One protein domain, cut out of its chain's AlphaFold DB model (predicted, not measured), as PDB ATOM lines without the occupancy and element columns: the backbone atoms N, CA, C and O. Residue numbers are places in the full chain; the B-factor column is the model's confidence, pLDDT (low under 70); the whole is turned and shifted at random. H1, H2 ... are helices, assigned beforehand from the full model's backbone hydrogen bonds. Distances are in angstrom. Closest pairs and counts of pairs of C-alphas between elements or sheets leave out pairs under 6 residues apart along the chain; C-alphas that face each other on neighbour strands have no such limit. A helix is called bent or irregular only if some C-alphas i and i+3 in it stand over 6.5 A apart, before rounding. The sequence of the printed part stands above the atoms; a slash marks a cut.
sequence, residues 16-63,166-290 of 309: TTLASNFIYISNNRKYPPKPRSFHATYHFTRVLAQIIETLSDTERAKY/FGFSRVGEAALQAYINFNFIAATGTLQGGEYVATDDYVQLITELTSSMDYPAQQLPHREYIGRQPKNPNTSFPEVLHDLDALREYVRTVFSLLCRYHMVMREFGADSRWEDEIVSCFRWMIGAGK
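AT A GLANCE: This is residues 16 to 63 and 166 to 290 of the 309 residues of an uncharacterized protein of Hypsizygus marmoreus (UniProt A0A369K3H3). One long helix, H3, runs through the middle of a body of helices, with H8 on one side of it and H9 on the other. H2 and H8 meet near their last residues, 52 to 60 of H2 and 258 to 263 of H8, as a wide V, H6 and H7 pack on H3 on the side away from H2, and H1 packs on residues 184 to 188 of H3 and residues 40 to 44 of H2. The printed part has 173 residues with nine named helices, H1 to H9 in order along the chain, and no named strand, and its class is all helix. It is compact, with a radius of gyration of the C-alphas of 16.0 A and spans of 44 by 41 by 30 A.

HOW THE PARTS SIT: H1, residues 16 to 20, touches residues 40 to 44 of H2, residues 38 to 60, with the C-alphas of Leu 18 and Thr 41 closest at 6.2 A. H3, residues 169 to 188, is the hub and touches five helices. Among them is H1, with Ala 19 and Thr 188 closest at 5.6 A between C-alphas. H8, residues 244 to 267, touches H3 with residues 251 to 262 alone, opposite ways at a tilt of 36 degrees, only just steep; the closest C-alphas, of Ala 175 and Val 254, are 5.1 A apart. H2 touches H8 about perpendicular, at 73 degrees, with the C-alphas of Ser 56 and Cys 259 closest at 4.5 A. H9, residues 274 to 284, touches H3 at a steep tilt of 61 degrees, the same way, closest at the C-alphas of Gln 177 and Cys 281, 6.0 A. H6, residues 200 to 210, touches H3 at a steep tilt of 42 degrees, opposite ways, closest at the C-alphas of Ala 174 and Leu 209, 6.4 A. H7, residues 217 to 226, is irregular: C-alphas 218 and 221 are 7.5 A apart. H3, H7 and H8 form a bundle, helices side by side, in which H7 and H8, a helical hairpin, only just touch, with 3 pairs of C-alphas within 8 A. H4, residues 190 to 193, and H5, residues 195 to 198, touch no helix. Every O i to N i+4 pair is within hydrogen-bond range in H1, H2, H3, H6 and H8, but 3 of 6 in H7 and 5 of 7 in H9; H4 and H5 are too short for such a pair.

IN THESE COORDINATES: H1 begins at C-alpha 16, (166.986, 157.944, 106.046). H2 is 32.5 A long, H3 28.7 A and H8, the longest by residues, 34.8 A. H9 ends at C-alpha 284, (175.601, 169.384, 117.337).

THE WHOLE: Residues 64 to 165 are not printed, and C-alphas 63 and 166 are 27.4 A apart across the cut. The links H1 to H2 and H7 to H8 are long. Residues 23 to 24 pair antiparallel with residues 288 to 289. The pLDDT is under 70 in 35 residues, among them 23 to 37 and 230 to 238.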
ATOM      1  N   THR A  16     166.571 159.346 105.875       84.19
ATOM      2  CA  THR A  16     166.986 157.944 106.046       84.19
ATOM      3  C   THR A  16     168.406 157.705 105.545       84.19
ATOM      4  O   THR A  16     169.173 156.973 106.174       84.19
ATOM      5  N   THR A  17     168.778 158.365 104.444       84.06
ATOM      6  CA  THR A  17     170.146 158.335 103.921       84.06
ATOM      7  C   THR A  17     171.079 159.011 104.914       84.06
ATOM      8  O   THR A  17     172.079 158.406 105.290       84.06
ATOM      9  N   LEU A  18     170.732 160.201 105.419       84.31
ATOM     10  CA  LEU A  18     171.523 160.879 106.446       84.31
ATOM     11  C   LEU A  18     171.688 159.998 107.691       84.31
ATOM     12  O   LEU A  18     172.814 159.687 108.056       84.31
ATOM     13  N   ALA A  19     170.592 159.514 108.279       82.69
ATOM     14  CA  ALA A  19     170.594 158.687 109.486       82.69
ATOM     15  C   ALA A  19     171.440 157.413 109.340       82.69
ATOM     16  O   ALA A  19     172.173 157.055 110.255       82.69
ATOM     17  N   SER A  20     171.429 156.766 108.167       81.88
ATOM     18  CA  SER A  20     172.261 155.577 107.907       81.88
ATOM     19  C   SER A  20     173.777 155.837 107.962       81.88
ATOM     20  O   SER A  20     174.566 154.895 108.095       81.88
ATOM     21  N   ASN A  21     174.191 157.106 107.880       77.69
ATOM     22  CA  ASN A  21     175.586 157.532 107.961       77.69
ATOM     23  C   ASN A  21     176.062 157.832 109.390       77.69
ATOM     24  O   ASN A  21     177.225 158.205 109.559       77.69
ATOM     25  N   PHE A  22     175.215 157.633 110.401       72.38
ATOM     26  CA  PHE A  22     175.545 157.847 111.808       72.38
ATOM     27  C   PHE A  22     175.157 156.624 112.643       72.38
ATOM     28  O   PHE A  22     174.256 155.865 112.294       72.38
ATOM     29  N   ILE A  23     175.875 156.408 113.744       67.56
ATOM     30  CA  ILE A  23     175.492 155.436 114.772       67.56
ATOM     31  C   ILE A  23     175.055 156.233 115.992       67.56
ATOM     32  O   ILE A  23     175.738 157.185 116.359       67.56
ATOM     33  N   TYR A  24     173.961 155.827 116.627       66.31
ATOM     34  CA  TYR A  24     173.563 156.411 117.897       66.31
ATOM     35  C   TYR A  24     174.534 155.998 119.020       66.31
ATOM     36  O   TYR A  24     174.764 154.807 119.228       66.31
ATOM     37  N   ILE A  25     175.113 156.964 119.737       64.38
ATOM     38  CA  ILE A  25     175.941 156.747 120.930       64.38
ATOM     39  C   ILE A  25     175.416 157.654 122.044       64.38
ATOM     40  O   ILE A  25     175.515 158.872 121.950       64.38
ATOM     41  N   SER A  26     174.916 157.057 123.127       57.66
ATOM     42  CA  SER A  26     174.299 157.776 124.250       57.66
ATOM     43  C   SER A  26     175.261 158.649 125.069       57.66
ATOM     44  O   SER A  26     174.813 159.476 125.852       57.66
ATOM     45  N   ASN A  27     176.582 158.473 124.924       57.59
ATOM     46  CA  ASN A  27     177.579 159.152 125.759       57.59
ATOM     47  C   ASN A  27     178.892 159.439 124.994       57.59
ATOM     48  O   ASN A  27     179.946 158.867 125.279       57.59
ATOM     49  N   ASN A  28     178.849 160.302 123.971       54.03
ATOM     50  CA  ASN A  28     180.026 160.658 123.161       54.03
ATOM     51  C   ASN A  28     180.654 161.998 123.595       54.03
ATOM     52  O   ASN A  28     180.599 162.996 122.889       54.03
ATOM     53  N   ARG A  29     181.313 162.019 124.757       51.72
ATOM     54  CA  ARG A  29     181.852 163.255 125.363       51.72
ATOM     55  C   ARG A  29     183.052 163.908 124.666       51.72
ATOM     56  O   ARG A  29     183.504 164.948 125.132       51.72
ATOM     57  N   LYS A  30     183.665 163.281 123.653       49.09
ATOM     58  CA  LYS A  30     185.039 163.652 123.255       49.09
ATOM     59  C   LYS A  30     185.228 164.151 121.828       49.09
ATOM     60  O   LYS A  30     186.249 164.789 121.597       49.09
ATOM     61  N   TYR A  31     184.317 163.904 120.884       49.34
ATOM     62  CA  TYR A  31     184.537 164.314 119.489       49.34
ATOM     63  C   TYR A  31     183.233 164.542 118.719       49.34
ATOM     64  O   TYR A  31     182.336 163.702 118.836       49.34
ATOM     65  N   PRO A  32     183.160 165.588 117.865       54.09
ATOM     66  CA  PRO A  32     182.019 165.788 116.983       54.09
ATOM     67  C   PRO A  32     181.836 164.569 116.062       54.09
ATOM     68  O   PRO A  32     182.833 163.932 115.681       54.09
ATOM     69  N   PRO A  33     180.590 164.235 115.686       56.97
ATOM     70  CA  PRO A  33     180.320 163.107 114.811       56.97
ATOM     71  C   PRO A  33     181.035 163.302 113.474       56.97
ATOM     72  O   PRO A  33     180.895 164.337 112.824       56.97
ATOM     73  N   LYS A  34     181.796 162.294 113.033       58.41
ATOM     74  CA  LYS A  34     182.280 162.236 111.650       58.41
ATOM     75  C   LYS A  34     181.323 161.356 110.847       58.41
ATOM     76  O   LYS A  34     181.147 160.201 111.238       58.41
ATOM     77  N   PRO A  35     180.711 161.861 109.765       57.59
ATOM     78  CA  PRO A  35     179.809 161.058 108.949       57.59
ATOM     79  C   PRO A  35     180.542 159.894 108.276       57.59
ATOM     80  O   PRO A  35     181.723 160.008 107.946       57.59
ATOM     81  N   ARG A  36     179.823 158.792 108.010       61.00
ATOM     82  CA  ARG A  36     180.335 157.659 107.202       61.00
ATOM     83  C   ARG A  36     180.720 158.081 105.795       61.00
ATOM     84  O   ARG A  36     181.730 157.626 105.270       61.00
ATOM     85  N   SER A  37     179.897 158.929 105.191       67.50
ATOM     86  CA  SER A  37     180.066 159.387 103.822       67.50
ATOM     87  C   SER A  37     179.886 160.892 103.750       67.50
ATOM     88  O   SER A  37     178.779 161.403 103.932       67.50
ATOM     89  N   PHE A  38     180.968 161.589 103.398       71.25
ATOM     90  CA  PHE A  38     180.919 163.003 103.028       71.25
ATOM     91  C   PHE A  38     179.956 163.254 101.866       71.25
ATOM     92  O   PHE A  38     179.310 164.296 101.809       71.25
ATOM     93  N   HIS A  39     179.820 162.287 100.955       75.00
ATOM     94  CA  HIS A  39     178.951 162.408  99.793       75.00
ATOM     95  C   HIS A  39     177.468 162.393 100.189       75.00
ATOM     96  O   HIS A  39     176.684 163.188  99.679       75.00
ATOM     97  N   ALA A  40     177.091 161.539 101.144       75.81
ATOM     98  CA  ALA A  40     175.721 161.462 101.642       75.81
ATOM     99  C   ALA A  40     175.328 162.707 102.449       75.81
ATOM    100  O   ALA A  40     174.227 163.228 102.266       75.81
ATOM    101  N   THR A  41     176.229 163.216 103.299       81.31
ATOM    102  CA  THR A  41     175.990 164.474 104.020       81.31
ATOM    103  C   THR A  41     175.920 165.660 103.075       81.31
ATOM    104  O   THR A  41     175.023 166.478 103.214       81.31
ATOM    105  N   TYR A  42     176.801 165.726 102.073       85.75
ATOM    106  CA  TYR A  42     176.777 166.788 101.068       85.75
ATOM    107  C   TYR A  42     175.487 166.763 100.240       85.75
ATOM    108  O   TYR A  42     174.850 167.796 100.055       85.75
ATOM    109  N   HIS A  43     175.051 165.578  99.802       88.00
ATOM    110  CA  HIS A  43     173.775 165.413  99.110       88.00
ATOM    111  C   HIS A  43     172.592 165.867  99.979       88.00
ATOM    112  O   HIS A  43     171.758 166.636  99.512       88.00
ATOM    113  N   PHE A  44     172.537 165.449 101.251       91.00
ATOM    114  CA  PHE A  44     171.506 165.910 102.187       91.00
ATOM    115  C   PHE A  44     171.507 167.436 102.331       91.00
ATOM    116  O   PHE A  44     170.454 168.058 102.204       91.00
ATOM    117  N   THR A  45     172.683 168.031 102.557       92.00
ATOM    118  CA  THR A  45     172.850 169.475 102.733       92.00
ATOM    119  C   THR A  45     172.309 170.247 101.537       92.00
ATOM    120  O   THR A  45     171.507 171.161 101.715       92.00
ATOM    121  N   ARG A  46     172.677 169.834 100.320       94.31
ATOM    122  CA  ARG A  46     172.205 170.468  99.084       94.31
ATOM    123  C   ARG A  46     170.700 170.371  98.908       94.31
ATOM    124  O   ARG A  46     170.064 171.362  98.570       94.31
ATOM    125  N   VAL A  47     170.131 169.188  99.141       94.88
ATOM    126  CA  VAL A  47     168.685 168.977  98.992       94.88
ATOM    127  C   VAL A  47     167.909 169.823 100.002       94.88
ATOM    128  O   VAL A  47     166.941 170.477  99.625       94.88
ATOM    129  N   LEU A  48     168.341 169.864 101.267       94.88
ATOM    130  CA  LEU A  48     167.685 170.683 102.286       94.88
ATOM    131  C   LEU A  48     167.787 172.182 101.965       94.88
ATOM    132  O   LEU A  48     166.767 172.867 102.019       94.88
ATOM    133  N   ALA A  49     168.972 172.677 101.593       95.44
ATOM    134  CA  ALA A  49     169.167 174.075 101.206       95.44
ATOM    135  C   ALA A  49     168.260 174.466 100.027       95.44
ATOM    136  O   ALA A  49     167.511 175.436 100.124       95.44
ATOM    137  N   GLN A  50     168.231 173.647  98.972       95.38
ATOM    138  CA  GLN A  50     167.398 173.882  97.791       95.38
ATOM    139  C   GLN A  50     165.896 173.888  98.116       95.38
ATOM    140  O   GLN A  50     165.135 174.681  97.556       95.38
ATOM    141  N   ILE A  51     165.445 173.004  99.011       95.12
ATOM    142  CA  ILE A  51     164.045 172.967  99.446       95.12
ATOM    143  C   ILE A  51     163.693 174.234 100.235       95.12
ATOM    144  O   ILE A  51     162.622 174.795 100.000       95.12
ATOM    145  N   ILE A  52     164.573 174.702 101.131       95.50
ATOM    146  CA  ILE A  52     164.365 175.966 101.853       95.50
ATOM    147  C   ILE A  52     164.264 177.118 100.849       95.50
ATOM    148  O   ILE A  52     163.280 177.843 100.885       95.50
ATOM    149  N   GLU A  53     165.206 177.241  99.912       94.38
ATOM    150  CA  GLU A  53     165.190 178.283  98.872       94.38
ATOM    151  C   GLU A  53     163.885 178.277  98.062       94.38
ATOM    152  O   GLU A  53     163.205 179.298  97.955       94.38
ATOM    153  N   THR A  54     163.481 177.108  97.559       94.31
ATOM    154  CA  THR A  54     162.278 176.959  96.723       94.31
ATOM    155  C   THR A  54     161.001 177.329  97.485       94.31
ATOM    156  O   THR A  54     160.098 177.987  96.954       94.31
ATOM    157  N   LEU A  55     160.893 176.897  98.744       93.50
ATOM    158  CA  LEU A  55     159.719 177.181  99.567       93.50
ATOM    159  C   LEU A  55     159.725 178.615 100.097       93.50
ATOM    160  O   LEU A  55     158.653 179.199 100.238       93.50
ATOM    161  N   SER A  56     160.891 179.223 100.298       92.50
ATOM    162  CA  SER A  56     161.019 180.659 100.541       92.50
ATOM    163  C   SER A  56     160.575 181.498  99.351       92.50
ATOM    164  O   SER A  56     159.877 182.485  99.558       92.50
ATOM    165  N   ASP A  57     160.917 181.116  98.119       92.25
ATOM    166  CA  ASP A  57     160.433 181.807  96.916       92.25
ATOM    167  C   ASP A  57     158.904 181.705  96.802       92.25
ATOM    168  O   ASP A  57     158.214 182.684  96.506       92.25
ATOM    169  N   THR A  58     158.359 180.528  97.116       91.69
ATOM    170  CA  THR A  58     156.907 180.298  97.157       91.69
ATOM    171  C   THR A  58     156.233 181.134  98.248       91.69
ATOM    172  O   THR A  58     155.167 181.705  98.025       91.69
ATOM    173  N   GLU A  59     156.853 181.231  99.426       88.94
ATOM    174  CA  GLU A  59     156.388 182.084 100.520       88.94
ATOM    175  C   GLU A  59     156.418 183.558 100.108       88.94
ATOM    176  O   GLU A  59     155.432 184.272 100.288       88.94
ATOM    177  N   ARG A  60     157.501 184.000  99.460       88.06
ATOM    178  CA  ARG A  60     157.674 185.380  99.005       88.06
ATOM    179  C   ARG A  60     156.620 185.814  97.996       88.06
ATOM    180  O   ARG A  60     156.190 186.970  98.027       88.06
ATOM    181  N   ALA A  61     156.187 184.901  97.129       89.31
ATOM    182  CA  ALA A  61     155.164 185.157  96.119       89.31
ATOM    183  C   ALA A  61     153.784 185.515  96.711       89.31
ATOM    184  O   ALA A  61     152.934 186.040  95.994       89.31
ATOM    185  N   LYS A  62     153.554 185.270  98.010       86.06
ATOM    186  CA  LYS A  62     152.319 185.657  98.713       86.06
ATOM    187  C   LYS A  62     152.232 187.159  99.001       86.06
ATOM    188  O   LYS A  62     151.147 187.652  99.301       86.06
ATOM    189  N   TYR A  63     153.350 187.879  98.924       82.94
ATOM    190  CA  TYR A  63     153.442 189.289  99.299       82.94
ATOM    191  C   TYR A  63     153.656 190.197  98.082       82.94
ATOM    192  O   TYR A  63     154.182 189.745  97.062       82.94
ATOM    193  N   PHE A 166     172.735 187.566 119.913       89.38
ATOM    194  CA  PHE A 166     171.286 187.811 120.048       89.38
ATOM    195  C   PHE A 166     170.681 188.599 118.871       89.38
ATOM    196  O   PHE A 166     169.572 189.134 118.958       89.38
ATOM    197  N   GLY A 167     171.401 188.679 117.750       91.44
ATOM    198  CA  GLY A 167     170.857 189.207 116.498       91.44
ATOM    199  C   GLY A 167     169.743 188.324 115.932       91.44
ATOM    200  O   GLY A 167     169.502 187.214 116.410       91.44
ATOM    201  N   PHE A 168     169.044 188.799 114.903       90.81
ATOM    202  CA  PHE A 168     167.933 188.023 114.342       90.81
ATOM    203  C   PHE A 168     168.383 186.766 113.572       90.81
ATOM    204  O   PHE A 168     167.547 185.898 113.326       90.81
ATOM    205  N   SER A 169     169.682 186.586 113.265       91.75
ATOM    206  CA  SER A 169     170.196 185.312 112.726       91.75
ATOM    207  C   SER A 169     169.972 184.122 113.658       91.75
ATOM    208  O   SER A 169     169.857 182.991 113.189       91.75
ATOM    209  N   ARG A 170     169.793 184.380 114.960       92.25
ATOM    210  CA  ARG A 170     169.410 183.371 115.952       92.25
ATOM    211  C   ARG A 170     168.108 182.640 115.628       92.25
ATOM    212  O   ARG A 170     167.952 181.503 116.053       92.25
ATOM    213  N   VAL A 171     167.189 183.267 114.889       93.12
ATOM    214  CA  VAL A 171     165.940 182.622 114.446       93.12
ATOM    215  C   VAL A 171     166.247 181.474 113.494       93.12
ATOM    216  O   VAL A 171     165.763 180.365 113.697       93.12
ATOM    217  N   GLY A 172     167.084 181.726 112.482       93.69
ATOM    218  CA  GLY A 172     167.517 180.696 111.540       93.69
ATOM    219  C   GLY A 172     168.325 179.600 112.230       93.69
ATOM    220  O   GLY A 172     168.059 178.422 112.013       93.69
ATOM    221  N   GLU A 173     169.254 179.983 113.108       92.12
ATOM    222  CA  GLU A 173     170.109 179.045 113.842       92.12
ATOM    223  C   GLU A 173     169.293 178.089 114.732       92.12
ATOM    224  O   GLU A 173     169.395 176.870 114.584       92.12
ATOM    225  N   ALA A 174     168.447 178.622 115.620       93.12
ATOM    226  CA  ALA A 174     167.661 177.817 116.556       93.12
ATOM    227  C   ALA A 174     166.633 176.931 115.829       93.12
ATOM    228  O   ALA A 174     166.507 175.738 116.124       93.12
ATOM    229  N   ALA A 175     165.965 177.474 114.803       95.31
ATOM    230  CA  ALA A 175     165.032 176.713 113.979       95.31
ATOM    231  C   ALA A 175     165.718 175.567 113.228       95.31
ATOM    232  O   ALA A 175     165.170 174.466 113.169       95.31
ATOM    233  N   LEU A 176     166.918 175.796 112.686       95.25
ATOM    234  CA  LEU A 176     167.651 174.788 111.924       95.25
ATOM    235  C   LEU A 176     168.151 173.671 112.837       95.25
ATOM    236  O   LEU A 176     167.983 172.494 112.511       95.25
ATOM    237  N   GLN A 177     168.705 174.034 113.998       92.56
ATOM    238  CA  GLN A 177     169.141 173.069 115.003       92.56
ATOM    239  C   GLN A 177     167.979 172.188 115.465       92.56
ATOM    240  O   GLN A 177     168.123 170.963 115.472       92.56
ATOM    241  N   ALA A 178     166.824 172.778 115.788       93.56
ATOM    242  CA  ALA A 178     165.623 172.029 116.149       93.56
ATOM    243  C   ALA A 178     165.162 171.113 115.003       93.56
ATOM    244  O   ALA A 178     164.947 169.917 115.205       93.56
ATOM    245  N   TYR A 179     165.049 171.654 113.786       94.50
ATOM    246  CA  TYR A 179     164.551 170.922 112.624       94.50
ATOM    247  C   TYR A 179     165.418 169.707 112.279       94.50
ATOM    248  O   TYR A 179     164.887 168.611 112.083       94.50
ATOM    249  N   ILE A 180     166.743 169.879 112.226       91.81
ATOM    250  CA  ILE A 180     167.677 168.792 111.919       91.81
ATOM    251  C   ILE A 180     167.659 167.748 113.030       91.81
ATOM    252  O   ILE A 180     167.487 166.568 112.731       91.81
ATOM    253  N   ASN A 181     167.796 168.156 114.294       88.50
ATOM    254  CA  ASN A 181     167.907 167.206 115.397       88.50
ATOM    255  C   ASN A 181     166.647 166.353 115.565       88.50
ATOM    256  O   ASN A 181     166.755 165.131 115.646       88.50
ATOM    257  N   PHE A 182     165.452 166.949 115.562       89.31
ATOM    258  CA  PHE A 182     164.231 166.174 115.792       89.31
ATOM    259  C   PHE A 182     163.902 165.232 114.629       89.31
ATOM    260  O   PHE A 182     163.592 164.065 114.871       89.31
ATOM    261  N   ASN A 183     164.059 165.668 113.372       88.88
ATOM    262  CA  ASN A 183     163.896 164.755 112.233       88.88
ATOM    263  C   ASN A 183     164.977 163.665 112.209       88.88
ATOM    264  O   ASN A 183     164.690 162.529 111.831       88.88
ATOM    265  N   PHE A 184     166.208 163.981 112.617       85.50
ATOM    266  CA  PHE A 184     167.292 163.008 112.687       85.50
ATOM    267  C   PHE A 184     167.016 161.918 113.732       85.50
ATOM    268  O   PHE A 184     167.072 160.739 113.387       85.50
ATOM    269  N   ILE A 185     166.639 162.291 114.961       81.94
ATOM    270  CA  ILE A 185     166.277 161.349 116.041       81.94
ATOM    271  C   ILE A 185     165.081 160.469 115.628       81.94
ATOM    272  O   ILE A 185     165.021 159.277 115.941       81.94
ATOM    273  N   ALA A 186     164.124 161.025 114.882       82.38
ATOM    274  CA  ALA A 186     163.029 160.235 114.330       82.38
ATOM    275  C   ALA A 186     163.502 159.229 113.276       82.38
ATOM    276  O   ALA A 186     163.128 158.056 113.314       82.38
ATOM    277  N   ALA A 187     164.377 159.659 112.364       83.44
ATOM    278  CA  ALA A 187     164.896 158.825 111.285       83.44
ATOM    279  C   ALA A 187     165.808 157.685 111.774       83.44
ATOM    280  O   ALA A 187     165.869 156.631 111.132       83.44
ATOM    281  N   THR A 188     166.494 157.857 112.909       76.62
ATOM    282  CA  THR A 188     167.273 156.791 113.565       76.62
ATOM    283  C   THR A 188     166.386 155.760 114.268       76.62
ATOM    284  O   THR A 188     166.854 154.660 114.555       76.62
ATOM    285  N   GLY A 189     165.111 156.078 114.521       72.06
ATOM    286  CA  GLY A 189     164.182 155.223 115.264       72.06
ATOM    287  C   GLY A 189     164.431 155.209 116.776       72.06
ATOM    288  O   GLY A 189     163.845 154.390 117.480       72.06
ATOM    289  N   THR A 190     165.276 156.107 117.288       69.44
ATOM    290  CA  THR A 190     165.635 156.169 118.715       69.44
ATOM    291  C   THR A 190     164.563 156.846 119.569       69.44
ATOM    292  O   THR A 190     164.586 156.697 120.789       69.44
ATOM    293  N   LEU A 191     163.577 157.511 118.947       68.44
ATOM    294  CA  LEU A 191     162.415 158.084 119.640       68.44
ATOM    295  C   LEU A 191     161.678 157.062 120.518       68.44
ATOM    296  O   LEU A 191     161.303 157.376 121.641       68.44
ATOM    297  N   GLN A 192     161.501 155.826 120.036       65.19
ATOM    298  CA  GLN A 192     160.726 154.798 120.747       65.19
ATOM    299  C   GLN A 192     161.410 154.298 122.027       65.19
ATOM    300  O   GLN A 192     160.734 153.775 122.909       65.19
ATOM    301  N   GLY A 193     162.736 154.437 122.122       65.31
ATOM    302  CA  GLY A 193     163.509 153.997 123.282       65.31
ATOM    303  C   GLY A 193     163.694 155.067 124.359       65.31
ATOM    304  O   GLY A 193     164.179 154.736 125.434       65.31
ATOM    305  N   GLY A 194     163.379 156.340 124.079       71.50
ATOM    306  CA  GLY A 194     163.594 157.464 125.010       71.50
ATOM    307  C   GLY A 194     165.066 157.763 125.341       71.50
ATOM    308  O   GLY A 194     165.371 158.721 126.047       71.50
ATOM    309  N   GLU A 195     166.009 156.978 124.808       71.38
ATOM    310  CA  GLU A 195     167.430 157.019 125.175       71.38
ATOM    311  C   GLU A 195     168.085 158.380 124.903       71.38
ATOM    312  O   GLU A 195     169.080 158.717 125.544       71.38
ATOM    313  N   TYR A 196     167.536 159.161 123.965       73.38
ATOM    314  CA  TYR A 196     168.036 160.487 123.596       73.38
ATOM    315  C   TYR A 196     167.900 161.501 124.742       73.38
ATOM    316  O   TYR A 196     168.736 162.396 124.842       73.38
ATOM    317  N   VAL A 197     166.908 161.349 125.632       75.38
ATOM    318  CA  VAL A 197     166.639 162.293 126.736       75.38
ATOM    319  C   VAL A 197     167.818 162.372 127.708       75.38
ATOM    320  O   VAL A 197     168.084 163.426 128.281       75.38
ATOM    321  N   ALA A 198     168.547 161.268 127.871       70.44
ATOM    322  CA  ALA A 198     169.677 161.163 128.789       70.44
ATOM    323  C   ALA A 198     171.009 161.659 128.196       70.44
ATOM    324  O   ALA A 198     172.037 161.576 128.868       70.44
ATOM    325  N   THR A 199     171.022 162.136 126.949       73.88
ATOM    326  CA  THR A 199     172.252 162.610 126.298       73.88
ATOM    327  C   THR A 199     172.558 164.060 126.672       73.88
ATOM    328  O   THR A 199     171.663 164.909 126.667       73.88
ATOM    329  N   ASP A 200     173.836 164.360 126.940       74.69
ATOM    330  CA  ASP A 200     174.313 165.736 127.173       74.69
ATOM    331  C   ASP A 200     173.921 166.651 125.986       74.69
ATOM    332  O   ASP A 200     173.501 167.790 126.197       74.69
ATOM    333  N   ASP A 201     173.959 166.131 124.750       77.25
ATOM    334  CA  ASP A 201     173.579 166.861 123.531       77.25
ATOM    335  C   ASP A 201     172.096 167.267 123.522       77.25
ATOM    336  O   ASP A 201     171.762 168.392 123.150       77.25
ATOM    337  N   TYR A 202     171.185 166.373 123.935       80.81
ATOM    338  CA  TYR A 202     169.756 166.694 124.009       80.81
ATOM    339  C   TYR A 202     169.490 167.739 125.086       80.81
ATOM    340  O   TYR A 202     168.780 168.712 124.839       80.81
ATOM    341  N   VAL A 203     170.104 167.588 126.262       79.75
ATOM    342  CA  VAL A 203     169.988 168.577 127.343       79.75
ATOM    343  C   VAL A 203     170.512 169.940 126.888       79.75
ATOM    344  O   VAL A 203     169.870 170.960 127.157       79.75
ATOM    345  N   GLN A 204     171.636 169.971 126.168       82.06
ATOM    346  CA  GLN A 204     172.194 171.198 125.612       82.06
ATOM    347  C   GLN A 204     171.257 171.824 124.572       82.06
ATOM    348  O   GLN A 204     170.975 173.016 124.677       82.06
ATOM    349  N   LEU A 205     170.727 171.042 123.622       86.81
ATOM    350  CA  LEU A 205     169.778 171.538 122.622       86.81
ATOM    351  C   LEU A 205     168.541 172.140 123.290       86.81
ATOM    352  O   LEU A 205     168.161 173.266 122.990       86.81
ATOM    353  N   ILE A 206     167.907 171.412 124.209       87.62
ATOM    354  CA  ILE A 206     166.688 171.894 124.862       87.62
ATOM    355  C   ILE A 206     166.973 173.142 125.708       87.62
ATOM    356  O   ILE A 206     166.175 174.080 125.711       87.62
ATOM    357  N   THR A 207     168.125 173.197 126.380       85.75
ATOM    358  CA  THR A 207     168.561 174.402 127.096       85.75
ATOM    359  C   THR A 207     168.693 175.581 126.139       85.75
ATOM    360  O   THR A 207     168.131 176.642 126.400       85.75
ATOM    361  N   GLU A 208     169.360 175.388 125.004       87.19
ATOM    362  CA  GLU A 208     169.543 176.428 123.998       87.19
ATOM    363  C   GLU A 208     168.199 176.950 123.481       87.19
ATOM    364  O   GLU A 208     167.975 178.159 123.498       87.19
ATOM    365  N   LEU A 209     167.282 176.048 123.119       90.44
ATOM    366  CA  LEU A 209     165.957 176.356 122.567       90.44
ATOM    367  C   LEU A 209     164.990 177.014 123.571       90.44
ATOM    368  O   LEU A 209     164.003 177.629 123.175       90.44
ATOM    369  N   THR A 210     165.228 176.882 124.877       89.88
ATOM    370  CA  THR A 210     164.286 177.363 125.910       89.88
ATOM    371  C   THR A 210     164.846 178.474 126.798       89.88
ATOM    372  O   THR A 210     164.077 179.141 127.504       89.88
ATOM    373  N   SER A 211     166.160 178.708 126.742       84.06
ATOM    374  CA  SER A 211     166.894 179.672 127.569       84.06
ATOM    375  C   SER A 211     166.373 181.102 127.454       84.06
ATOM    376  O   SER A 211     165.854 181.532 126.421       84.06
ATOM    377  N   SER A 212     166.512 181.872 128.536       80.12
ATOM    378  CA  SER A 212     166.277 183.320 128.540       80.12
ATOM    379  C   SER A 212     167.548 184.077 128.213       80.12
ATOM    380  O   SER A 212     168.348 184.361 129.095       80.12
ATOM    381  N   MET A 213     167.712 184.370 126.926       78.12
ATOM    382  CA  MET A 213     168.784 185.207 126.392       78.12
ATOM    383  C   MET A 213     168.413 186.692 126.462       78.12
ATOM    384  O   MET A 213     167.231 187.027 126.601       78.12
ATOM    385  N   ASP A 214     169.401 187.574 126.308       80.75
ATOM    386  CA  ASP A 214     169.120 188.982 126.041       80.75
ATOM    387  C   ASP A 214     168.367 189.071 124.710       80.75
ATOM    388  O   ASP A 214     168.800 188.496 123.709       80.75
ATOM    389  N   TYR A 215     167.222 189.757 124.715       87.50
ATOM    390  CA  TYR A 215     166.319 189.865 123.563       87.50
ATOM    391  C   TYR A 215     165.891 188.477 123.029       87.50
ATOM    392  O   TYR A 215     166.393 188.030 121.994       87.50
ATOM    393  N   PRO A 216     165.041 187.718 123.757       89.56
ATOM    394  CA  PRO A 216     164.866 186.284 123.527       89.56
ATOM    395  C   PRO A 216     163.762 185.915 122.525       89.56
ATOM    396  O   PRO A 216     163.339 184.756 122.513       89.56
ATOM    397  N   ALA A 217     163.285 186.838 121.681       92.06
ATOM    398  CA  ALA A 217     162.153 186.566 120.784       92.06
ATOM    399  C   ALA A 217     162.408 185.409 119.789       92.06
ATOM    400  O   ALA A 217     161.462 184.774 119.326       92.06
ATOM    401  N   GLN A 218     163.671 185.059 119.511       91.50
ATOM    402  CA  GLN A 218     164.027 183.869 118.720       91.50
ATOM    403  C   GLN A 218     163.549 182.560 119.358       91.50
ATOM    404  O   GLN A 218     163.289 181.599 118.647       91.50
ATOM    405  N   GLN A 219     163.435 182.514 120.691       91.94
ATOM    406  CA  GLN A 219     163.070 181.301 121.421       91.94
ATOM    407  C   GLN A 219     161.561 181.117 121.530       91.94
ATOM    408  O   GLN A 219     161.115 180.107 122.064       91.94
ATOM    409  N   LEU A 220     160.760 182.079 121.068       92.12
ATOM    410  CA  LEU A 220     159.313 182.042 121.223       92.12
ATOM    411  C   LEU A 220     158.669 180.749 120.681       92.12
ATOM    412  O   LEU A 220     158.088 180.033 121.496       92.12
ATOM    413  N   PRO A 221     158.822 180.373 119.393       92.62
ATOM    414  CA  PRO A 221     158.169 179.173 118.857       92.62
ATOM    415  C   PRO A 221     158.646 177.892 119.551       92.62
ATOM    416  O   PRO A 221     157.910 176.916 119.684       92.62
ATOM    417  N   HIS A 222     159.889 177.894 120.032       93.81
ATOM    418  CA  HIS A 222     160.469 176.787 120.780       93.81
ATOM    419  C   HIS A 222     159.874 176.677 122.187       93.81
ATOM    420  O   HIS A 222     159.525 175.585 122.623       93.81
ATOM    421  N   ARG A 223     159.701 177.800 122.887       91.94
ATOM    422  CA  ARG A 223     159.112 177.864 124.232       91.94
ATOM    423  C   ARG A 223     157.612 177.615 124.242       91.94
ATOM    424  O   ARG A 223     157.114 177.120 125.245       91.94
ATOM    425  N   GLU A 224     156.897 177.968 123.181       90.88
ATOM    426  CA  GLU A 224     155.470 177.659 123.051       90.88
ATOM    427  C   GLU A 224     155.234 176.148 122.978       90.88
ATOM    428  O   GLU A 224     154.292 175.644 123.583       90.88
ATOM    429  N   TYR A 225     156.129 175.419 122.308       92.06
ATOM    430  CA  TYR A 225     156.063 173.963 122.220       92.06
ATOM    431  C   TYR A 225     156.688 173.251 123.433       92.06
ATOM    432  O   TYR A 225     156.065 172.380 124.034       92.06
ATOM    433  N   ILE A 226     157.922 173.611 123.801       90.06
ATOM    434  CA  ILE A 226     158.716 172.902 124.819       90.06
ATOM    435  C   ILE A 226     158.425 173.410 126.237       90.06
ATOM    436  O   ILE A 226     158.621 172.700 127.221       90.06
ATOM    437  N   GLY A 227     157.957 174.647 126.366       87.94
ATOM    438  CA  GLY A 227     157.919 175.379 127.625       87.94
ATOM    439  C   GLY A 227     159.192 176.194 127.871       87.94
ATOM    440  O   GLY A 227     160.213 176.057 127.195       87.94
ATOM    441  N   ARG A 228     159.132 177.093 128.861       83.00
ATOM    442  CA  ARG A 228     160.306 177.862 129.303       83.00
ATOM    443  C   ARG A 228     161.239 176.981 130.130       83.00
ATOM    444  O   ARG A 228     160.779 176.097 130.854       83.00
ATOM    445  N   GLN A 229     162.535 177.289 130.083       77.06
ATOM    446  CA  GLN A 229     163.524 176.610 130.912       77.06
ATOM    447  C   GLN A 229     163.110 176.652 132.398       77.06
ATOM    448  O   GLN A 229     162.784 177.733 132.911       77.06
ATOM    449  N   PRO A 230     163.115 175.509 133.108       69.81
ATOM    450  CA  PRO A 230     162.796 175.486 134.525       69.81
ATOM    451  C   PRO A 230     163.769 176.358 135.324       69.81
ATOM    452  O   PRO A 230     164.977 176.321 135.111       69.81
ATOM    453  N   LYS A 231     163.256 177.109 136.304       67.69
ATOM    454  CA  LYS A 231     164.105 177.897 137.221       67.69
ATOM    455  C   LYS A 231     164.966 177.019 138.135       67.69
ATOM    456  O   LYS A 231     165.958 177.493 138.677       67.69
ATOM    457  N   ASN A 232     164.556 175.768 138.350       67.88
ATOM    458  CA  ASN A 232     165.284 174.806 139.162       67.88
ATOM    459  C   ASN A 232     166.098 173.878 138.243       67.88
ATOM    460  O   ASN A 232     165.487 173.144 137.466       67.88
ATOM    461  N   PRO A 233     167.439 173.856 138.350       61.06
ATOM    462  CA  PRO A 233     168.288 173.001 137.518       61.06
ATOM    463  C   PRO A 233     168.051 171.495 137.736       61.06
ATOM    464  O   PRO A 233     168.467 170.696 136.907       61.06
ATOM    465  N   ASN A 234     167.367 171.102 138.817       60.19
ATOM    466  CA  ASN A 234     167.009 169.705 139.089       60.19
ATOM    467  C   ASN A 234     165.678 169.276 138.445       60.19
ATOM    468  O   ASN A 234     165.276 168.122 138.588       60.19
ATOM    469  N   THR A 235     164.952 170.186 137.792       63.88
ATOM    470  CA  THR A 235     163.715 169.850 137.081       63.88
ATOM    471  C   THR A 235     164.062 169.392 135.671       63.88
ATOM    472  O   THR A 235     164.628 170.155 134.892       63.88
ATOM    473  N   SER A 236     163.716 168.149 135.338       64.31
ATOM    474  CA  SER A 236     163.843 167.634 133.975       64.31
ATOM    475  C   SER A 236     162.949 168.423 133.020       64.31
ATOM    476  O   SER A 236     161.833 168.809 133.379       64.31
ATOM    477  N   PHE A 237     163.419 168.638 131.792       63.03
ATOM    478  CA  PHE A 237     162.566 169.166 130.733       63.03
ATOM    479  C   PHE A 237     161.377 168.226 130.483       63.03
ATOM    480  O   PHE A 237     161.514 167.013 130.675       63.03
ATOM    481  N   PRO A 238     160.216 168.764 130.075       66.00
ATOM    482  CA  PRO A 238     159.095 167.927 129.681       66.00
ATOM    483  C   PRO A 238     159.509 167.008 128.530       66.00
ATOM    484  O   PRO A 238     160.282 167.376 127.641       66.00
ATOM    485  N   GLU A 239     158.995 165.784 128.558       72.38
ATOM    486  CA  GLU A 239     159.250 164.803 127.515       72.38
ATOM    487  C   GLU A 239     158.374 165.106 126.297       72.38
ATOM    488  O   GLU A 239     157.244 164.645 126.174       72.38
ATOM    489  N   VAL A 240     158.890 165.956 125.412       72.50
ATOM    490  CA  VAL A 240     158.102 166.528 124.312       72.50
ATOM    491  C   VAL A 240     158.031 165.642 123.073       72.50
ATOM    492  O   VAL A 240     157.106 165.785 122.282       72.50
ATOM    493  N   LEU A 241     158.949 164.682 122.904       75.94
ATOM    494  CA  LEU A 241     159.009 163.883 121.670       75.94
ATOM    495  C   LEU A 241     158.115 162.628 121.669       75.94
ATOM    496  O   LEU A 241     158.110 161.900 120.677       75.94
ATOM    497  N   HIS A 242     157.364 162.357 122.744       76.25
ATOM    498  CA  HIS A 242     156.416 161.234 122.783       76.25
ATOM    499  C   HIS A 242     155.109 161.511 122.039       76.25
ATOM    500  O   HIS A 242     154.528 160.589 121.466       76.25
ATOM    501  N   ASP A 243     154.653 162.765 122.026       85.25
ATOM    502  CA  ASP A 243     153.514 163.179 121.213       85.25
ATOM    503  C   ASP A 243     153.996 163.464 119.786       85.25
ATOM    504  O   ASP A 243     154.438 164.566 119.454       85.25
ATOM    505  N   LEU A 244     153.962 162.427 118.947       84.25
ATOM    506  CA  LEU A 244     154.457 162.498 117.573       84.25
ATOM    507  C   LEU A 244     153.663 163.475 116.700       84.25
ATOM    508  O   LEU A 244     154.231 164.027 115.756       84.25
ATOM    509  N   ASP A 245     152.383 163.702 116.994       87.19
ATOM    510  CA  ASP A 245     151.557 164.628 116.221       87.19
ATOM    511  C   ASP A 245     151.879 166.076 116.599       87.19
ATOM    512  O   ASP A 245     152.129 166.895 115.710       87.19
ATOM    513  N   ALA A 246     151.993 166.378 117.898       89.12
ATOM    514  CA  ALA A 246     152.447 167.690 118.358       89.12
ATOM    515  C   ALA A 246     153.882 167.990 117.894       89.12
ATOM    516  O   ALA A 246     154.183 169.096 117.443       89.12
ATOM    517  N   LEU A 247     154.768 166.990 117.935       88.88
ATOM    518  CA  LEU A 247     156.137 167.125 117.456       88.88
ATOM    519  C   LEU A 247     156.193 167.364 115.938       88.88
ATOM    520  O   LEU A 247     156.962 168.210 115.474       88.88
ATOM    521  N   ARG A 248     155.382 166.646 115.148       89.88
ATOM    522  CA  ARG A 248     155.275 166.867 113.697       89.88
ATOM    523  C   ARG A 248     154.823 168.292 113.398       89.88
ATOM    524  O   ARG A 248     155.375 168.925 112.496       89.88
ATOM    525  N   GLU A 249     153.851 168.790 114.154       91.69
ATOM    526  CA  GLU A 249     153.352 170.151 114.001       91.69
ATOM    527  C   GLU A 249     154.426 171.188 114.302       91.69
ATOM    528  O   GLU A 249     154.694 172.075 113.493       91.69
ATOM    529  N   TYR A 250     155.119 171.022 115.421       93.69
ATOM    530  CA  TYR A 250     156.219 171.893 115.791       93.69
ATOM    531  C   TYR A 250     157.349 171.888 114.748       93.69
ATOM    532  O   TYR A 250     157.834 172.947 114.345       93.69
ATOM    533  N   VAL A 251     157.734 170.713 114.239       94.06
ATOM    534  CA  VAL A 251     158.760 170.592 113.194       94.06
ATOM    535  C   VAL A 251     158.335 171.288 111.894       94.06
ATOM    536  O   VAL A 251     159.161 171.928 111.238       94.06
ATOM    537  N   ARG A 252     157.048 171.229 111.538       93.19
ATOM    538  CA  ARG A 252     156.473 171.990 110.418       93.19
ATOM    539  C   ARG A 252     156.537 173.501 110.662       93.19
ATOM    540  O   ARG A 252     156.877 174.253 109.744       93.19
ATOM    541  N   THR A 253     156.266 173.947 111.887       93.50
ATOM    542  CA  THR A 253     156.347 175.359 112.284       93.50
ATOM    543  C   THR A 253     157.766 175.904 112.170       93.50
ATOM    544  O   THR A 253     157.971 176.920 111.499       93.50
ATOM    545  N   VAL A 254     158.769 175.221 112.736       95.31
ATOM    546  CA  VAL A 254     160.172 175.676 112.643       95.31
ATOM    547  C   VAL A 254     160.699 175.602 111.210       95.31
ATOM    548  O   VAL A 254     161.456 176.472 110.793       95.31
ATOM    549  N   PHE A 255     160.246 174.642 110.400       95.12
ATOM    550  CA  PHE A 255     160.593 174.616 108.979       95.12
ATOM    551  C   PHE A 255     160.018 175.814 108.213       95.12
ATOM    552  O   PHE A 255     160.711 176.469 107.432       95.12
ATOM    553  N   SER A 256     158.756 176.148 108.478       93.12
ATOM    554  CA  SER A 256     158.127 177.350 107.920       93.12
ATOM    555  C   SER A 256     158.852 178.615 108.387       93.12
ATOM    556  O   SER A 256     158.934 179.600 107.656       93.12
ATOM    557  N   LEU A 257     159.406 178.606 109.603       93.94
ATOM    558  CA  LEU A 257     160.229 179.691 110.127       93.94
ATOM    559  C   LEU A 257     161.554 179.846 109.369       93.94
ATOM    560  O   LEU A 257     161.910 180.969 109.028       93.94
ATOM    561  N   LEU A 258     162.232 178.744 109.020       95.19
ATOM    562  CA  LEU A 258     163.432 178.769 108.168       95.19
ATOM    563  C   LEU A 258     163.149 179.407 106.807       95.19
ATOM    564  O   LEU A 258     163.914 180.258 106.351       95.19
ATOM    565  N   CYS A 259     162.021 179.041 106.189       93.38
ATOM    566  CA  CYS A 259     161.628 179.588 104.891       93.38
ATOM    567  C   CYS A 259     161.384 181.104 104.973       93.38
ATOM    568  O   CYS A 259     161.858 181.864 104.125       93.38
ATOM    569  N   ARG A 260     160.694 181.560 106.026       91.12
ATOM    570  CA  ARG A 260     160.440 182.987 106.273       91.12
ATOM    571  C   ARG A 260     161.723 183.750 106.587       91.12
ATOM    572  O   ARG A 260     161.947 184.810 106.015       91.12
ATOM    573  N   TYR A 261     162.592 183.200 107.431       92.56
ATOM    574  CA  TYR A 261     163.895 183.791 107.730       92.56
ATOM    575  C   TYR A 261     164.737 183.972 106.458       92.56
ATOM    576  O   TYR A 261     165.265 185.058 106.231       92.56
ATOM    577  N   HIS A 262     164.819 182.956 105.595       92.56
ATOM    578  CA  HIS A 262     165.577 183.053 104.346       92.56
ATOM    579  C   HIS A 262     164.993 184.086 103.376       92.56
ATOM    580  O   HIS A 262     165.738 184.880 102.803       92.56
ATOM    581  N   MET A 263     163.664 184.115 103.225       89.31
ATOM    582  CA  MET A 263     162.982 185.147 102.441       89.31
ATOM    583  C   MET A 263     163.391 186.544 102.925       89.31
ATOM    584  O   MET A 263     163.835 187.375 102.141       89.31
ATOM    585  N   VAL A 264     163.289 186.775 104.231       86.62
ATOM    586  CA  VAL A 264     163.586 188.062 104.862       86.62
ATOM    587  C   VAL A 264     165.058 188.437 104.699       86.62
ATOM    588  O   VAL A 264     165.357 189.569 104.343       86.62
ATOM    589  N   MET A 265     165.983 187.486 104.855       87.88
ATOM    590  CA  MET A 265     167.413 187.690 104.593       87.88
ATOM    591  C   MET A 265     167.682 188.220 103.179       87.88
ATOM    592  O   MET A 265     168.438 189.181 103.012       87.88
ATOM    593  N   ARG A 266     167.022 187.636 102.173       86.31
ATOM    594  CA  ARG A 266     167.183 188.036 100.770       86.31
ATOM    595  C   ARG A 266     166.642 189.432 100.485       86.31
ATOM    596  O   ARG A 266     167.250 190.145  99.690       86.31
ATOM    597  N   GLU A 267     165.580 189.859 101.167       81.12
ATOM    598  CA  GLU A 267     165.036 191.218 101.021       81.12
ATOM    599  C   GLU A 267     166.022 192.319 101.452       81.12
ATOM    600  O   GLU A 267     165.961 193.430 100.934       81.12
ATOM    601  N   PHE A 268     166.984 192.022 102.335       77.38
ATOM    602  CA  PHE A 268     168.058 192.960 102.708       77.38
ATOM    603  C   PHE A 268     169.360 192.755 101.922       77.38
ATOM    604  O   PHE A 268     170.403 193.296 102.303       77.38
ATOM    605  N   GLY A 269     169.334 191.936 100.866       77.00
ATOM    606  CA  GLY A 269     170.517 191.599 100.076       77.00
ATOM    607  C   GLY A 269     171.528 190.715 100.811       77.00
ATOM    608  O   GLY A 269     172.714 190.747 100.481       77.00
ATOM    609  N   ALA A 270     171.093 189.952 101.819       81.12
ATOM    610  CA  ALA A 270     171.933 188.985 102.512       81.12
ATOM    611  C   ALA A 270     171.678 187.556 102.004       81.12
ATOM    612  O   ALA A 270     170.561 187.196 101.637       81.12
ATOM    613  N   ASP A 271     172.726 186.735 102.023       80.94
ATOM    614  CA  ASP A 271     172.663 185.306 101.716       80.94
ATOM    615  C   ASP A 271     172.811 184.507 103.017       80.94
ATOM    616  O   ASP A 271     173.732 184.743 103.803       80.94
ATOM    617  N   SER A 272     171.881 183.582 103.260       75.88
ATOM    618  CA  SER A 272     171.885 182.714 104.438       75.88
ATOM    619  C   SER A 272     172.985 181.652 104.397       75.88
ATOM    620  O   SER A 272     173.243 181.060 105.438       75.88
ATOM    621  N   ARG A 273     173.609 181.389 103.234       87.88
ATOM    622  CA  ARG A 273     174.644 180.351 103.059       87.88
ATOM    623  C   ARG A 273     174.243 179.020 103.709       87.88
ATOM    624  O   ARG A 273     174.997 178.439 104.489       87.88
ATOM    625  N   TRP A 274     173.035 178.541 103.400       92.31
ATOM    626  CA  TRP A 274     172.415 177.411 104.102       92.31
ATOM    627  C   TRP A 274     173.282 176.160 104.162       92.31
ATOM    628  O   TRP A 274     173.243 175.449 105.163       92.31
ATOM    629  N   GLU A 275     174.079 175.887 103.128       90.56
ATOM    630  CA  GLU A 275     174.969 174.729 103.140       90.56
ATOM    631  C   GLU A 275     175.953 174.763 104.323       90.56
ATOM    632  O   GLU A 275     176.123 173.751 105.007       90.56
ATOM    633  N   ASP A 276     176.534 175.929 104.615       86.88
ATOM    634  CA  ASP A 276     177.481 176.115 105.718       86.88
ATOM    635  C   ASP A 276     176.788 176.006 107.086       86.88
ATOM    636  O   ASP A 276     177.321 175.389 108.014       86.88
ATOM    637  N   GLU A 277     175.579 176.558 107.202       89.50
ATOM    638  CA  GLU A 277     174.760 176.500 108.421       89.50
ATOM    639  C   GLU A 277     174.313 175.059 108.734       89.50
ATOM    640  O   GLU A 277     174.429 174.582 109.867       89.50
ATOM    641  N   ILE A 278     173.881 174.308 107.714       90.69
ATOM    642  CA  ILE A 278     173.495 172.893 107.842       90.69
ATOM    643  C   ILE A 278     174.706 172.044 108.242       90.69
ATOM    644  O   ILE A 278     174.612 171.221 109.156       90.69
ATOM    645  N   VAL A 279     175.860 172.249 107.598       85.38
ATOM    646  CA  VAL A 279     177.096 171.531 107.950       85.38
ATOM    647  C   VAL A 279     177.531 171.852 109.379       85.38
ATOM    648  O   VAL A 279     177.982 170.959 110.102       85.38
ATOM    649  N   SER A 280     177.367 173.099 109.818       81.94
ATOM    650  CA  SER A 280     177.665 173.505 111.193       81.94
ATOM    651  C   SER A 280     176.757 172.801 112.205       81.94
ATOM    652  O   SER A 280     177.245 172.364 113.250       81.94
ATOM    653  N   CYS A 281     175.482 172.575 111.869       83.62
ATOM    654  CA  CYS A 281     174.549 171.814 112.704       83.62
ATOM    655  C   CYS A 281     174.953 170.345 112.886       83.62
ATOM    656  O   CYS A 281     174.666 169.767 113.932       83.62
ATOM    657  N   PHE A 282     175.676 169.732 111.940       79.12
ATOM    658  CA  PHE A 282     176.129 168.343 112.097       79.12
ATOM    659  C   PHE A 282     177.062 168.135 113.293       79.12
ATOM    660  O   PHE A 282     177.127 167.031 113.829       79.12
ATOM    661  N   ARG A 283     177.758 169.186 113.745       68.69
ATOM    662  CA  ARG A 283     178.602 169.126 114.951       68.69
ATOM    663  C   ARG A 283     177.794 168.958 116.236       68.69
ATOM    664  O   ARG A 283     178.350 168.476 117.214       68.69
ATOM    665  N   TRP A 284     176.521 169.338 116.202       68.69
ATOM    666  CA  TRP A 284     175.601 169.384 117.337       68.69
ATOM    667  C   TRP A 284     174.458 168.369 117.200       68.69
ATOM    668  O   TRP A 284     173.434 168.501 117.866       68.69
ATOM    669  N   MET A 285     174.590 167.383 116.302       72.69
ATOM    670  CA  MET A 285     173.574 166.344 116.142       72.69
ATOM    671  C   MET A 285     173.582 165.381 117.323       72.69
ATOM    672  O   MET A 285     174.576 164.699 117.579       72.69
ATOM    673  N   ILE A 286     172.433 165.287 117.981       57.69
ATOM    674  CA  ILE A 286     172.234 164.502 119.194       57.69
ATOM    675  C   ILE A 286     172.543 163.031 118.965       57.69
ATOM    676  O   ILE A 286     171.970 162.375 118.088       57.69
ATOM    677  N   GLY A 287     173.436 162.502 119.802       53.06
ATOM    678  CA  GLY A 287     173.758 161.083 119.826       53.06
ATOM    679  C   GLY A 287     174.448 160.590 118.558       53.06
ATOM    680  O   GLY A 287     174.619 159.386 118.400       53.06
ATOM    681  N   ALA A 288     174.871 161.467 117.645       54.78
ATOM    682  CA  ALA A 288     175.631 161.054 116.479       54.78
ATOM    683  C   ALA A 288     177.067 160.679 116.911       54.78
ATOM    684  O   ALA A 288     177.902 161.493 117.301       54.78
ATOM    685  N   GLY A 289     177.359 159.385 116.881       50.91
ATOM    686  CA  GLY A 289     178.645 158.805 117.228       50.91
ATOM    687  C   GLY A 289     179.506 158.441 116.022       50.91
ATOM    688  O   GLY A 289     179.012 158.278 114.904       50.91
ATOM    689  N   LYS A 290     180.820 158.295 116.261       49.53
ATOM    690  CA  LYS A 290     181.819 157.881 115.258       49.53
ATOM    691  C   LYS A 290     181.442 156.577 114.541       49.53
ATOM    692  O   LYS A 290     180.750 155.702 115.054       49.53
TER     693      LYS A 290